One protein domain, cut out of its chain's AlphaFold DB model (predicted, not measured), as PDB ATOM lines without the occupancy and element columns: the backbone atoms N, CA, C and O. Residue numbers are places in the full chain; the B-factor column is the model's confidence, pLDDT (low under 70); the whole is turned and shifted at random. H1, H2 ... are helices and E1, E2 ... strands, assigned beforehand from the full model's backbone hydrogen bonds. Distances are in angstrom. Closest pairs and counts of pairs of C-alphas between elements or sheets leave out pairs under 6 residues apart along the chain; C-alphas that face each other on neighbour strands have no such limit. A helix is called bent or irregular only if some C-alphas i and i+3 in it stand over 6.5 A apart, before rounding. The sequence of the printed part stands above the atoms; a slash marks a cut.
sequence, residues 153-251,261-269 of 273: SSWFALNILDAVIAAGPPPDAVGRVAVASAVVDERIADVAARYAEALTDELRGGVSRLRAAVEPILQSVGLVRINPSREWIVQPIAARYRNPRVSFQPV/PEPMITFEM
ATOM      1  N   SER A 153      35.463  43.539 -14.644       88.06
ATOM      2  CA  SER A 153      35.648  42.296 -13.886       88.06
ATOM      3  C   SER A 153      35.136  42.401 -12.445       88.06
ATOM      4  O   SER A 153      34.524  41.456 -11.959       88.06
ATOM      5  N   SER A 154      35.297  43.554 -11.783       88.75
ATOM      6  CA  SER A 154      34.730  43.791 -10.448       88.75
ATOM      7  C   SER A 154      33.209  43.900 -10.486       88.75
ATOM      8  O   SER A 154      32.530  43.435  -9.574       88.75
ATOM      9  N   TRP A 155      32.670  44.492 -11.548       89.94
ATOM     10  CA  TRP A 155      31.233  44.557 -11.778       89.94
ATOM     11  C   TRP A 155      30.621  43.160 -11.951       89.94
ATOM     12  O   TRP A 155      29.626  42.825 -11.304       89.94
ATOM     13  N   PHE A 156      31.249  42.312 -12.771       92.56
ATOM     14  CA  PHE A 156      30.833  40.919 -12.934       92.56
ATOM     15  C   PHE A 156      31.012  40.131 -11.637       92.56
ATOM     16  O   PHE A 156      30.122  39.364 -11.282       92.56
ATOM     17  N   ALA A 157      32.105  40.346 -10.899       94.69
ATOM     18  CA  ALA A 157      32.328  39.712  -9.603       94.69
ATOM     19  C   ALA A 157      31.191  40.016  -8.616       94.69
ATOM     20  O   ALA A 157      30.691  39.095  -7.976       94.69
ATOM     21  N   LEU A 158      30.736  41.271  -8.550       94.31
ATOM     22  CA  LEU A 158      29.618  41.682  -7.701       94.31
ATOM     23  C   LEU A 158      28.295  41.008  -8.106       94.31
ATOM     24  O   LEU A 158      27.617  40.428  -7.262       94.31
ATOM     25  N   ASN A 159      27.942  41.041  -9.394       94.44
ATOM     26  CA  ASN A 159      26.690  40.451  -9.884       94.44
ATOM     27  C   ASN A 159      26.677  38.918  -9.767       94.44
ATOM     28  O   ASN A 159      25.649  38.325  -9.443       94.44
ATOM     29  N   ILE A 160      27.817  38.266 -10.011       96.12
ATOM     30  CA  ILE A 160      27.965  36.818  -9.831       96.12
ATOM     31  C   ILE A 160      27.875  36.460  -8.350       96.12
ATOM     32  O   ILE A 160      27.192  35.498  -8.014       96.12
ATOM     33  N   LEU A 161      28.521  37.227  -7.466       97.00
ATOM     34  CA  LEU A 161      28.433  37.010  -6.024       97.00
ATOM     35  C   LEU A 161      26.978  37.070  -5.542       97.00
ATOM     36  O   LEU A 161      26.542  36.155  -4.847       97.00
ATOM     37  N   ASP A 162      26.222  38.092  -5.948       95.38
ATOM     38  CA  ASP A 162      24.803  38.223  -5.601       95.38
ATOM     39  C   ASP A 162      23.971  37.041  -6.124       95.38
ATOM     40  O   ASP A 162      23.251  36.394  -5.358       95.38
ATOM     41  N   ALA A 163      24.145  36.673  -7.398       95.50
ATOM     42  CA  ALA A 163      23.444  35.539  -7.998       95.50
ATOM     43  C   ALA A 163      23.775  34.199  -7.310       95.50
ATOM     44  O   ALA A 163      22.894  33.356  -7.130       95.50
ATOM     45  N   VAL A 164      25.034  34.000  -6.909       96.75
ATOM     46  CA  VAL A 164      25.490  32.810  -6.175       96.75
ATOM     47  C   VAL A 164      24.919  32.781  -4.760       96.75
ATOM     48  O   VAL A 164      24.459  31.729  -4.320       96.75
ATOM     49  N   ILE A 165      24.888  33.918  -4.059       94.00
ATOM     50  CA  ILE A 165      24.268  34.028  -2.729       94.00
ATOM     51  C   ILE A 165      22.774  33.712  -2.802       94.00
ATOM     52  O   ILE A 165      22.271  32.983  -1.951       94.00
ATOM     53  N   ALA A 166      22.073  34.235  -3.810       93.88
ATOM     54  CA  ALA A 166      20.638  34.023  -3.981       93.88
ATOM     55  C   ALA A 166      20.276  32.556  -4.281       93.88
ATOM     56  O   ALA A 166      19.196  32.106  -3.903       93.88
ATOM     57  N   ALA A 167      21.168  31.815  -4.946       94.81
ATOM     58  CA  ALA A 167      20.978  30.400  -5.275       94.81
ATOM     59  C   ALA A 167      21.549  29.430  -4.224       94.81
ATOM     60  O   ALA A 167      21.303  28.225  -4.298       94.81
ATOM     61  N   GLY A 168      22.350  29.932  -3.282       91.44
ATOM     62  CA  GLY A 168      22.999  29.124  -2.260       91.44
ATOM     63  C   GLY A 168      22.019  28.569  -1.218       91.44
ATOM     64  O   GLY A 168      20.908  29.079  -1.057       91.44
ATOM     65  N   PRO A 169      22.421  27.521  -0.476       95.00
ATOM     66  CA  PRO A 169      21.646  27.048   0.664       95.00
ATOM     67  C   PRO A 169      21.593  28.108   1.782       95.00
ATOM     68  O   PRO A 169      22.345  29.087   1.762       95.00
ATOM     69  N   PRO A 170      20.741  27.910   2.804       93.62
ATOM     70  CA  PRO A 170      20.796  28.714   4.019       93.62
ATOM     71  C   PRO A 170      22.206  28.715   4.639       93.62
ATOM     72  O   PRO A 170      22.910  27.705   4.545       93.62
ATOM     73  N   PRO A 171      22.619  29.824   5.278       93.38
ATOM     74  CA  PRO A 171      23.918  29.900   5.930       93.38
ATOM     75  C   PRO A 171      24.038  28.900   7.086       93.38
ATOM     76  O   PRO A 171      23.050  28.565   7.744       93.38
ATOM     77  N   ASP A 172      25.264  28.451   7.345       93.38
ATOM     78  CA  ASP A 172      25.596  27.616   8.496       93.38
ATOM     79  C   ASP A 172      25.568  28.405   9.823       93.38
ATOM     80  O   ASP A 172      25.281  29.603   9.870       93.38
ATOM     81  N   ALA A 173      25.897  27.732  10.930       89.62
ATOM     82  CA  ALA A 173      25.891  28.328  12.268       89.62
ATOM     83  C   ALA A 173      26.866  29.510  12.446       89.62
ATOM     84  O   ALA A 173      26.731  30.272  13.403       89.62
ATOM     85  N   VAL A 174      27.849  29.662  11.553       89.44
ATOM     86  CA  VAL A 174      28.813  30.773  11.558       89.44
ATOM     87  C   VAL A 174      28.566  31.764  10.414       89.44
ATOM     88  O   VAL A 174      29.381  32.662  10.195       89.44
ATOM     89  N   GLY A 175      27.441  31.632   9.705       91.31
ATOM     90  CA  GLY A 175      26.999  32.551   8.661       91.31
ATOM     91  C   GLY A 175      27.594  32.296   7.275       91.31
ATOM     92  O   GLY A 175      27.445  33.146   6.393       91.31
ATOM     93  N   ARG A 176      28.297  31.179   7.058       95.25
ATOM     94  CA  ARG A 176      28.897  30.843   5.757       95.25
ATOM     95  C   ARG A 176      27.897  30.127   4.870       95.25
ATOM     96  O   ARG A 176      27.095  29.327   5.343       95.25
ATOM     97  N   VAL A 177      27.995  30.362   3.567       96.19
ATOM     98  CA  VAL A 177      27.181  29.666   2.564       96.19
ATOM     99  C   VAL A 177      28.102  28.855   1.663       96.19
ATOM    100  O   VAL A 177      28.926  29.421   0.945       96.19
ATOM    101  N   ALA A 178      27.977  27.529   1.710       96.69
ATOM    102  CA  ALA A 178      28.698  26.626   0.819       96.69
ATOM    103  C   ALA A 178      27.876  26.392  -0.454       96.69
ATOM    104  O   ALA A 178      26.794  25.807  -0.402       96.69
ATOM    105  N   VAL A 179      28.381  26.854  -1.595       97.88
ATOM    106  CA  VAL A 179      27.723  26.713  -2.897       97.88
ATOM    107  C   VAL A 179      28.517  25.756  -3.776       97.88
ATOM    108  O   VAL A 179      29.701  25.967  -4.052       97.88
ATOM    109  N   ALA A 180      27.837  24.702  -4.228       97.69
ATOM    110  CA  ALA A 180      28.417  23.674  -5.080       97.69
ATOM    111  C   ALA A 180      28.969  24.272  -6.382       97.69
ATOM    112  O   ALA A 180      28.361  25.159  -6.984       97.69
ATOM    113  N   SER A 181      30.096  23.737  -6.861       97.31
ATOM    114  CA  SER A 181      30.791  24.267  -8.042       97.31
ATOM    115  C   SER A 181      29.904  24.349  -9.292       97.31
ATOM    116  O   SER A 181      29.981  25.328 -10.029       97.31
ATOM    117  N   ALA A 182      29.014  23.367  -9.483       96.94
ATOM    118  CA  ALA A 182      28.069  23.336 -10.598       96.94
ATOM    119  C   ALA A 182      27.030  24.470 -10.533       96.94
ATOM    120  O   ALA A 182      26.709  25.063 -11.557       96.94
ATOM    121  N   VAL A 183      26.548  24.806  -9.331       97.75
ATOM    122  CA  VAL A 183      25.623  25.933  -9.130       97.75
ATOM    123  C   VAL A 183      26.345  27.249  -9.400       97.75
ATOM    124  O   VAL A 183      25.791  28.127 -10.050       97.75
ATOM    125  N   VAL A 184      27.603  27.380  -8.967       97.88
ATOM    126  CA  VAL A 184      28.425  28.558  -9.290       97.88
ATOM    127  C   VAL A 184      28.557  28.728 -10.807       97.88
ATOM    128  O   VAL A 184      28.307  29.816 -11.317       97.88
ATOM    129  N   ASP A 185      28.890  27.662 -11.539       97.62
ATOM    130  CA  ASP A 185      29.024  27.710 -13.001       97.62
ATOM    131  C   ASP A 185      27.704  28.069 -13.702       97.62
ATOM    132  O   ASP A 185      27.706  28.882 -14.630       97.62
ATOM    133  N   GLU A 186      26.577  27.528 -13.231       97.75
ATOM    134  CA  GLU A 186      25.239  27.882 -13.719       97.75
ATOM    135  C   GLU A 186      24.951  29.377 -13.515       97.75
ATOM    136  O   GLU A 186      24.574  30.072 -14.458       97.75
ATOM    137  N   ARG A 187      25.203  29.916 -12.313       97.69
ATOM    138  CA  ARG A 187      24.962  31.342 -12.028       97.69
ATOM    139  C   ARG A 187      25.888  32.258 -12.823       97.69
ATOM    140  O   ARG A 187      25.458  33.325 -13.257       97.69
ATOM    141  N   ILE A 188      27.129  31.843 -13.067       96.69
ATOM    142  CA  ILE A 188      28.045  32.572 -13.952       96.69
ATOM    143  C   ILE A 188      27.501  32.598 -15.384       96.69
ATOM    144  O   ILE A 188      27.534  33.655 -16.019       96.69
ATOM    145  N   ALA A 189      26.982  31.475 -15.888       95.69
ATOM    146  CA  ALA A 189      26.369  31.411 -17.213       95.69
ATOM    147  C   ALA A 189      25.134  32.321 -17.314       95.69
ATOM    148  O   ALA A 189      25.021  33.087 -18.273       95.69
ATOM    149  N   ASP A 190      24.263  32.299 -16.305       95.38
ATOM    150  CA  ASP A 190      23.057  33.130 -16.251       95.38
ATOM    151  C   ASP A 190      23.389  34.626 -16.256       95.38
ATOM    152  O   ASP A 190      22.784  35.400 -17.003       95.38
ATOM    153  N   VAL A 191      24.372  35.049 -15.452       94.12
ATOM    154  CA  VAL A 191      24.823  36.450 -15.416       94.12
ATOM    155  C   VAL A 191      25.476  36.836 -16.746       94.12
ATOM    156  O   VAL A 191      25.172  37.897 -17.288       94.12
ATOM    157  N   ALA A 192      26.319  35.975 -17.320       92.56
ATOM    158  CA  ALA A 192      26.934  36.228 -18.622       92.56
ATOM    159  C   ALA A 192      25.888  36.381 -19.739       92.56
ATOM    160  O   ALA A 192      26.019  37.269 -20.580       92.56
ATOM    161  N   ALA A 193      24.837  35.556 -19.734       91.81
ATOM    162  CA  ALA A 193      23.745  35.636 -20.700       91.81
ATOM    163  C   ALA A 193      22.896  36.900 -20.502       91.81
ATOM    164  O   ALA A 193      22.588  37.594 -21.472       91.81
ATOM    165  N   ARG A 194      22.560  37.234 -19.249       90.88
ATOM    166  CA  ARG A 194      21.774  38.429 -18.904       90.88
ATOM    167  C   ARG A 194      22.460  39.723 -19.336       90.88
ATOM    168  O   ARG A 194      21.781  40.668 -19.722       90.88
ATOM    169  N   TYR A 195      23.788  39.754 -19.278       88.38
ATOM    170  CA  TYR A 195      24.591  40.946 -19.547       88.38
ATOM    171  C   TYR A 195      25.573  40.741 -20.701       88.38
ATOM    172  O   TYR A 195      26.703  41.232 -20.673       88.38
ATOM    173  N   ALA A 196      25.131  40.022 -21.734       86.12
ATOM    174  CA  ALA A 196      25.962  39.675 -22.881       86.12
ATOM    175  C   ALA A 196      26.556  40.907 -23.593       86.12
ATOM    176  O   ALA A 196      27.703  40.866 -24.033       86.12
ATOM    177  N   GLU A 197      25.815  42.018 -23.647       83.06
ATOM    178  CA  GLU A 197      26.268  43.280 -24.257       83.06
ATOM    179  C   GLU A 197      27.426  43.942 -23.495       83.06
ATOM    180  O   GLU A 197      28.257  44.624 -24.094       83.06
ATOM    181  N   ALA A 198      27.530  43.710 -22.181       82.31
ATOM    182  CA  ALA A 198      28.580  44.282 -21.339       82.31
ATOM    183  C   ALA A 198      29.889  43.462 -21.354       82.31
ATOM    184  O   ALA A 198      30.936  43.957 -20.916       82.31
ATOM    185  N   LEU A 199      29.861  42.221 -21.866       82.06
ATOM    186  CA  LEU A 199      31.037  41.351 -21.958       82.06
ATOM    187  C   LEU A 199      32.051  41.896 -22.976       82.06
ATOM    188  O   LEU A 199      31.774  41.956 -24.177       82.06
ATOM    189  N   THR A 200      33.255  42.225 -22.502       78.75
ATOM    190  CA  THR A 200      34.430  42.482 -23.354       78.75
ATOM    191  C   THR A 200      34.910  41.203 -24.018       78.75
ATOM    192  O   THR A 200      34.683  40.120 -23.488       78.75
ATOM    193  N   ASP A 201      35.675  41.318 -25.106       76.88
ATOM    194  CA  ASP A 201      36.372  40.169 -25.700       76.88
ATOM    195  C   ASP A 201      37.321  39.466 -24.709       76.88
ATOM    196  O   ASP A 201      37.495  38.251 -24.765       76.88
ATOM    197  N   GLU A 202      37.870  40.207 -23.742       71.06
ATOM    198  CA  GLU A 202      38.704  39.662 -22.662       71.06
ATOM    199  C   GLU A 202      37.931  38.750 -21.702       71.06
ATOM    200  O   GLU A 202      38.482  37.773 -21.207       71.06
ATOM    201  N   LEU A 203      36.655  39.044 -21.442       74.81
ATOM    202  CA  LEU A 203      35.782  38.225 -20.590       74.81
ATOM    203  C   LEU A 203      34.974  37.207 -21.408       74.81
ATOM    204  O   LEU A 203      34.505  36.195 -20.882       74.81
ATOM    205  N   ARG A 204      34.850  37.443 -22.715       74.62
ATOM    206  CA  ARG A 204      34.214  36.562 -23.690       74.62
ATOM    207  C   ARG A 204      35.104  35.334 -23.884       74.62
ATOM    208  O   ARG A 204      36.210  35.391 -24.409       74.62
ATOM    209  N   GLY A 205      34.648  34.200 -23.372       74.50
ATOM    210  CA  GLY A 205      35.385  32.932 -23.443       74.50
ATOM    211  C   GLY A 205      34.721  31.801 -22.668       74.50
ATOM    212  O   GLY A 205      35.389  30.849 -22.273       74.50
ATOM    213  N   GLY A 206      33.414  31.928 -22.426       84.75
ATOM    214  CA  GLY A 206      32.625  30.981 -21.649       84.75
ATOM    215  C   GLY A 206      32.785  31.124 -20.134       84.75
ATOM    216  O   GLY A 206      33.539  31.953 -19.622       84.75
ATOM    217  N   VAL A 207      32.052  30.267 -19.424       92.75
ATOM    218  CA  VAL A 207      31.943  30.248 -17.957       92.75
ATOM    219  C   VAL A 207      33.310  30.164 -17.283       92.75
ATOM    220  O   VAL A 207      33.592  30.934 -16.372       92.75
ATOM    221  N   SER A 208      34.201  29.289 -17.761       91.94
ATOM    222  CA  SER A 208      35.507  29.070 -17.129       91.94
ATOM    223  C   SER A 208      36.403  30.310 -17.149       91.94
ATOM    224  O   SER A 208      37.096  30.567 -16.167       91.94
ATOM    225  N   ARG A 209      36.377  31.095 -18.236       91.88
ATOM    226  CA  ARG A 209      37.164  32.332 -18.339       91.88
ATOM    227  C   ARG A 209      36.620  33.403 -17.400       91.88
ATOM    228  O   ARG A 209      37.395  34.012 -16.669       91.88
ATOM    229  N   LEU A 210      35.301  33.595 -17.389       93.44
ATOM    230  CA  LEU A 210      34.668  34.572 -16.506       93.44
ATOM    231  C   LEU A 210      34.878  34.203 -15.032       93.44
ATOM    232  O   LEU A 210      35.246  35.058 -14.232       93.44
ATOM    233  N   ARG A 211      34.761  32.915 -14.697       95.56
ATOM    234  CA  ARG A 211      35.067  32.378 -13.370       95.56
ATOM    235  C   ARG A 211      36.501  32.687 -12.935       95.56
ATOM    236  O   ARG A 211      36.698  33.259 -11.868       95.56
ATOM    237  N   ALA A 212      37.483  32.394 -13.789       94.00
ATOM    238  CA  ALA A 212      38.893  32.682 -13.518       94.00
ATOM    239  C   ALA A 212      39.190  34.188 -13.366       94.00
ATOM    240  O   ALA A 212      40.148  34.550 -12.690       94.00
ATOM    241  N   ALA A 213      38.375  35.061 -13.967       93.12
ATOM    242  CA  ALA A 213      38.510  36.508 -13.825       93.12
ATOM    243  C   ALA A 213      37.922  37.047 -12.507       93.12
ATOM    244  O   ALA A 213      38.452  38.015 -11.962       93.12
ATOM    245  N   VAL A 214      36.838  36.451 -11.992       95.19
ATOM    246  CA  VAL A 214      36.135  36.962 -10.797       95.19
ATOM    247  C   VAL A 214      36.593  36.327  -9.489       95.19
ATOM    248  O   VAL A 214      36.605  37.008  -8.464       95.19
ATOM    249  N   GLU A 215      37.002  35.056  -9.507       96.62
ATOM    250  CA  GLU A 215      37.444  34.336  -8.305       96.62
ATOM    251  C   GLU A 215      38.600  35.054  -7.578       96.62
ATOM    252  O   GLU A 215      38.458  35.300  -6.379       96.62
ATOM    253  N   PRO A 216      39.682  35.499  -8.254       94.75
ATOM    254  CA  PRO A 216      40.775  36.203  -7.583       94.75
ATOM    255  C   PRO A 216      40.339  37.513  -6.923       94.75
ATOM    256  O   PRO A 216      40.819  37.845  -5.841       94.75
ATOM    257  N   ILE A 217      39.404  38.242  -7.545       93.69
ATOM    258  CA  ILE A 217      38.868  39.493  -6.996       93.69
ATOM    259  C   ILE A 217      38.142  39.182  -5.688       93.69
ATOM    260  O   ILE A 217      38.514  39.714  -4.645       93.69
ATOM    261  N   LEU A 218      37.178  38.257  -5.722       95.56
ATOM    262  CA  LEU A 218      36.367  37.885  -4.558       95.56
ATOM    263  C   LEU A 218      37.192  37.253  -3.427       95.56
ATOM    264  O   LEU A 218      36.872  37.459  -2.256       95.56
ATOM    265  N   GLN A 219      38.254  36.514  -3.757       94.12
ATOM    266  CA  GLN A 219      39.195  35.988  -2.768       94.12
ATOM    267  C   GLN A 219      40.056  37.094  -2.152       94.12
ATOM    268  O   GLN A 219      40.246  37.090  -0.937       94.12
ATOM    269  N   SER A 220      40.541  38.056  -2.948       88.88
ATOM    270  CA  SER A 220      41.392  39.143  -2.438       88.88
ATOM    271  C   SER A 220      40.669  40.063  -1.453       88.88
ATOM    272  O   SER A 220      41.297  40.571  -0.532       88.88
ATOM    273  N   VAL A 221      39.351  40.231  -1.610       88.38
ATOM    274  CA  VAL A 221      38.503  41.000  -0.680       88.38
ATOM    275  C   VAL A 221      37.876  40.128   0.413       88.38
ATOM    276  O   VAL A 221      37.026  40.584   1.171       88.38
ATOM    277  N   GLY A 222      38.249  38.845   0.484       90.62
ATOM    278  CA  GLY A 222      37.799  37.923   1.526       90.62
ATOM    279  C   GLY A 222      36.324  37.510   1.451       90.62
ATOM    280  O   GLY A 222      35.831  36.883   2.386       90.62
ATOM    281  N   LEU A 223      35.603  37.815   0.369       94.38
ATOM    282  CA  LEU A 223      34.168  37.517   0.248       94.38
ATOM    283  C   LEU A 223      33.894  36.037  -0.015       94.38
ATOM    284  O   LEU A 223      32.834  35.526   0.348       94.38
ATOM    285  N   VAL A 224      34.845  35.336  -0.633       96.69
ATOM    286  CA  VAL A 224      34.731  33.913  -0.957       96.69
ATOM    287  C   VAL A 224      36.039  33.199  -0.631       96.69
ATOM    288  O   VAL A 224      37.123  33.682  -0.950       96.69
ATOM    289  N   ARG A 225      35.940  32.006  -0.038       95.75
ATOM    290  CA  ARG A 225      37.021  31.010  -0.033       95.75
ATOM    291  C   ARG A 225      36.656  29.890  -0.995       95.75
ATOM    292  O   ARG A 225      35.500  29.496  -1.057       95.75
ATOM    293  N   ILE A 226      37.631  29.370  -1.728       96.69
ATOM    294  CA  ILE A 226      37.409  28.300  -2.702       96.69
ATOM    295  C   ILE A 226      38.101  27.050  -2.182       96.69
ATOM    296  O   ILE A 226      39.295  27.085  -1.882       96.69
ATOM    297  N   ASN A 227      37.349  25.962  -2.029       94.00
ATOM    298  CA  ASN A 227      37.911  24.694  -1.573       94.00
ATOM    299  C   ASN A 227      38.510  23.885  -2.750       94.00
ATOM    300  O   ASN A 227      38.309  24.244  -3.912       94.00
ATOM    301  N   PRO A 228      39.231  22.776  -2.491       94.12
ATOM    302  CA  PRO A 228      39.792  21.935  -3.555       94.12
ATOM    303  C   PRO A 228      38.751  21.370  -4.537       94.12
ATOM    304  O   PRO A 228      39.059  21.175  -5.709       94.12
ATOM    305  N   SER A 229      37.507  21.172  -4.091       93.25
ATOM    306  CA  SER A 229      36.364  20.768  -4.927       93.25
ATOM    307  C   SER A 229      35.796  21.911  -5.781       93.25
ATOM    308  O   SER A 229      34.795  21.730  -6.474       93.25
ATOM    309  N   ARG A 230      36.424  23.095  -5.745       94.69
ATOM    310  CA  ARG A 230      35.993  24.331  -6.414       94.69
ATOM    311  C   ARG A 230      34.609  24.810  -5.979       94.69
ATOM    312  O   ARG A 230      33.911  25.474  -6.747       94.69
ATOM    313  N   GLU A 231      34.187  24.467  -4.774       96.56
ATOM    314  CA  GLU A 231      32.996  25.045  -4.161       96.56
ATOM    315  C   GLU A 231      33.335  26.426  -3.616       96.56
ATOM    316  O   GLU A 231      34.452  26.673  -3.146       96.56
ATOM    317  N   TRP A 232      32.362  27.325  -3.685       98.25
ATOM    318  CA  TRP A 232      32.483  28.640  -3.080       98.25
ATOM    319  C   TRP A 232      31.969  28.577  -1.649       98.25
ATOM    320  O   TRP A 232      30.807  28.262  -1.411       98.25
ATOM    321  N   ILE A 233      32.829  28.911  -0.697       97.62
ATOM    322  CA  ILE A 233      32.463  29.183   0.689       97.62
ATOM    323  C   ILE A 233      32.333  30.698   0.822       97.62
ATOM    324  O   ILE A 233      33.316  31.408   1.074       97.62
ATOM    325  N   VAL A 234      31.120  31.193   0.602       97.25
ATOM    326  CA  VAL A 234      30.796  32.613   0.720       97.25
ATOM    327  C   VAL A 234      30.867  33.016   2.191       97.25
ATOM    328  O   VAL A 234      30.273  32.365   3.054       97.25
ATOM    329  N   GLN A 235      31.627  34.071   2.477       95.31
ATOM    330  CA  GLN A 235      31.832  34.574   3.832       95.31
ATOM    331  C   GLN A 235      30.678  35.493   4.268       95.31
ATOM    332  O   GLN A 235      30.090  36.171   3.423       95.31
ATOM    333  N   PRO A 236      30.383  35.595   5.581       93.38
ATOM    334  CA  PRO A 236      29.293  36.430   6.099       93.38
ATOM    335  C   PRO A 236      29.335  37.892   5.638       93.38
ATOM    336  O   PRO A 236      28.297  38.504   5.394       93.38
ATOM    337  N   ILE A 237      30.540  38.442   5.465       91.25
ATOM    338  CA  ILE A 237      30.758  39.820   5.003       91.25
ATOM    339  C   ILE A 237      30.187  40.092   3.605       91.25
ATOM    340  O   ILE A 237      29.837  41.229   3.295       91.25
ATOM    341  N   ALA A 238      30.001  39.054   2.784       92.81
ATOM    342  CA  ALA A 238      29.388  39.174   1.467       92.81
ATOM    343  C   ALA A 238      27.916  39.616   1.528       92.81
ATOM    344  O   ALA A 238      27.381  40.110   0.537       92.81
ATOM    345  N   ALA A 239      27.258  39.495   2.689       88.00
ATOM    346  CA  ALA A 239      25.879  39.936   2.880       88.00
ATOM    347  C   ALA A 239      25.668  41.439   2.613       88.00
ATOM    348  O   ALA A 239      24.551  41.825   2.274       88.00
ATOM    349  N   ARG A 240      26.725  42.258   2.716       87.00
ATOM    350  CA  ARG A 240      26.706  43.701   2.410       87.00
ATOM    351  C   ARG A 240      26.445  44.007   0.936       87.00
ATOM    352  O   ARG A 240      26.002  45.094   0.604       87.00
ATOM    353  N   TYR A 241      26.731  43.053   0.056       88.75
ATOM    354  CA  TYR A 241      26.730  43.249  -1.391       88.75
ATOM    355  C   TYR A 241      25.491  42.665  -2.078       88.75
ATOM    356  O   TYR A 241      25.497  42.464  -3.291       88.75
ATOM    357  N   ARG A 242      24.438  42.355  -1.311       85.25
ATOM    358  CA  ARG A 242      23.199  41.772  -1.840       85.25
ATOM    359  C   ARG A 242      22.354  42.807  -2.572       85.25
ATOM    360  O   ARG A 242      22.250  43.947  -2.128       85.25
ATOM    361  N   ASN A 243      21.658  42.361  -3.612       83.81
ATOM    362  CA  ASN A 243      20.785  43.169  -4.466       83.81
ATOM    363  C   ASN A 243      21.462  44.460  -4.968       83.81
ATOM    364  O   ASN A 243      20.901  45.550  -4.802       83.81
ATOM    365  N   PRO A 244      22.667  44.374  -5.554       81.94
ATOM    366  CA  PRO A 244      23.383  45.561  -5.982       81.94
ATOM    367  C   PRO A 244      22.596  46.259  -7.100       81.94
ATOM    368  O   PRO A 244      22.190  45.630  -8.082       81.94
ATOM    369  N   ARG A 245      22.381  47.575  -6.980       73.44
ATOM    370  CA  ARG A 245      21.846  48.368  -8.090       73.44
ATOM    371  C   ARG A 245      23.011  48.777  -8.960       73.44
ATOM    372  O   ARG A 245      23.781  49.672  -8.618       73.44
ATOM    373  N   VAL A 246      23.154  48.080 -10.079       65.94
ATOM    374  CA  VAL A 246      24.247  48.343 -11.004       65.94
ATOM    375  C   VAL A 246      23.701  48.636 -12.382       65.94
ATOM    376  O   VAL A 246      23.020  47.807 -12.986       65.94
ATOM    377  N   SER A 247      24.003  49.831 -12.876       63.28
ATOM    378  CA  SER A 247      23.666  50.252 -14.227       63.28
ATOM    379  C   SER A 247      24.928  50.268 -15.082       63.28
ATOM    380  O   SER A 247      26.003  50.690 -14.658       63.28
ATOM    381  N   PHE A 248      24.793  49.763 -16.304       57.91
ATOM    382  CA  PHE A 248      25.786  49.951 -17.348       57.91
ATOM    383  C   PHE A 248      25.283  51.085 -18.234       57.91
ATOM    384  O   PHE A 248      24.300  50.909 -18.956       57.91
ATOM    385  N   GLN A 249      25.919  52.252 -18.163       53.34
ATOM    386  CA  GLN A 249      25.721  53.274 -19.182       53.34
ATOM    387  C   GLN A 249      26.810  53.100 -20.242       53.34
ATOM    388  O   GLN A 249      27.988  53.325 -19.947       53.34
ATOM    389  N   PRO A 250      26.467  52.687 -21.478       42.06
ATOM    390  CA  PRO A 250      27.413  52.816 -22.569       42.06
ATOM    391  C   PRO A 250      27.725  54.306 -22.710       42.06
ATOM    392  O   PRO A 250      26.810  55.117 -22.865       42.06
ATOM    393  N   VAL A 251      29.002  54.681 -22.630       43.50
ATOM    394  CA  VAL A 251      29.393  56.050 -22.967       43.50
ATOM    395  C   VAL A 251      29.064  56.228 -24.443       43.50
ATOM    396  O   VAL A 251      29.685  55.612 -25.310       43.50
ATOM    397  N   PRO A 261      36.671  56.559 -23.857       41.81
ATOM    398  CA  PRO A 261      36.701  56.334 -22.419       41.81
ATOM    399  C   PRO A 261      36.074  54.971 -22.100       41.81
ATOM    400  O   PRO A 261      35.098  54.552 -22.733       41.81
ATOM    401  N   GLU A 262      36.628  54.264 -21.113       49.84
ATOM    402  CA  GLU A 262      35.964  53.087 -20.553       49.84
ATOM    403  C   GLU A 262      34.545  53.469 -20.088       49.84
ATOM    404  O   GLU A 262      34.355  54.562 -19.547       49.84
ATOM    405  N   PRO A 263      33.531  52.609 -20.302       51.22
ATOM    406  CA  PRO A 263      32.178  52.900 -19.855       51.22
ATOM    407  C   PRO A 263      32.164  53.143 -18.343       51.22
ATOM    408  O   PRO A 263      32.727  52.356 -17.581       51.22
ATOM    409  N   MET A 264      31.514  54.227 -17.918       49.59
ATOM    410  CA  MET A 264      31.383  54.571 -16.507       49.59
ATOM    411  C   MET A 264      30.463  53.549 -15.831       49.59
ATOM    412  O   MET A 264      29.308  53.379 -16.222       49.59
ATOM    413  N   ILE A 265      30.991  52.846 -14.830       55.53
ATOM    414  CA  ILE A 265      30.226  51.901 -14.018       55.53
ATOM    415  C   ILE A 265      29.814  52.614 -12.731       55.53
ATOM    416  O   ILE A 265      30.676  53.001 -11.942       55.53
ATOM    417  N   THR A 266      28.510  52.770 -12.509       55.69
ATOM    418  CA  THR A 266      27.968  53.328 -11.264       55.69
ATOM    419  C   THR A 266      27.444  52.198 -10.385       55.69
ATOM    420  O   THR A 266      26.645  51.370 -10.829       55.69
ATOM    421  N   PHE A 267      27.900  52.171  -9.136       52.47
ATOM    422  CA  PHE A 267      27.421  51.254  -8.109       52.47
ATOM    423  C   PHE A 267      26.617  52.053  -7.089       52.47
ATOM    424  O   PHE A 267      27.153  52.974  -6.479       52.47
ATOM    425  N   GLU A 268      25.349  51.702  -6.899       56.78
ATOM    426  CA  GLU A 268      24.541  52.225  -5.800       56.78
ATOM    427  C   GLU A 268      24.244  51.064  -4.839       56.78
ATOM    428  O   GLU A 268      23.673  50.037  -5.228       56.78
ATOM    429  N   MET A 269      24.702  51.197  -3.594       53.22
ATOM    430  CA  MET A 269      24.421  50.248  -2.516       53.22
ATOM    431  C   MET A 269      23.237  50.769  -1.698       53.22
ATOM    432  O   MET A 269      23.171  51.954  -1.384       53.22
TER     433      MET A 269
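Overview. This is residues 153 to 251 and 261 to 269 of the 273 residues of the protein "DUF2398 family protein" of Saccharopolyspora sp. ASAGF58 (UniProt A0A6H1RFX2). A small three-stranded sheet, E1 E3 E2, stands at one end of helix H1, which runs through the middle; H2 and H3 cross H1 on one side, and short H4 and the two-stranded ribbon E4 E5 lie on its other side. The 108 printed residues hold, in order, H1 E1 H2 H3 E2 E3 H4 E4 E5, a mixed class with both sheets antiparallel. The whole is compact, with a radius of gyration of the C-alphas of 13.6 A, and spans 45 by 29 by 22 A.

Along the chain. The sheet holds E1, residues 177 to 179, E3, 232 to 234, and E2, 224 to 226. H1, residues 153 to 167, is 20.8 A long from C-alpha 153 at (35.648, 42.296, -13.886). H2, 181 to 194, measures 20.0 A and H3, 206 to 220, 22.6 A; H3 is only just irregular, with C-alphas 213 and 216 6.6 A apart. H4 is residues 236 to 241, E4 245 to 248, and E5 265 to 268, ending at C-alpha 268 (24.541, 52.225, -5.800).

Arrangement. E3 is the inner strand: N 179 and O 232 of E1 and E3 are 2.8 A apart, N 233 and O 225 of E3 and E2 2.8 A; E2 and E3 form a hairpin. E1, H2 H3, E2 make a split strand-helix-strand unit, two same-way strands with E3 between them, its crossover right-handed. H1 only grazes this sheet, with residues 161 to 167. H1 touches H2 at a steep tilt of 60 degrees, closest C-alphas Ile 160 and Ile 188, 5.9 A. With residues 153 to 157 alone, H1 touches H3, about perpendicular at 86 degrees, closest C-alphas Ala 157 and Val 214, 4.8 A. With residues 158 to 162 alone, H1 touches H4, closest C-alphas Asp 162 and Tyr 241, 6.8 A. In E4 and E5, N 268 and O 245 are 3.1 A apart; H2 and E4 are apart. Every O i to N i+4 pair is within hydrogen-bond range in H1 and H2, 9 of 11 in H3, and 0 of 2 in H4, where 3 of 3 O i to N i+3 pairs are.

Size, cuts and confidence. The farthest C-alphas, Ala 173 and Pro 261, are 45.9 A apart. Residues 252 to 260 are not printed, a gap of 7.3 A between C-alphas 251 and 261. The link H2 to H3 is long. Residues 246 to 251 and 261 to 269 are under pLDDT 70.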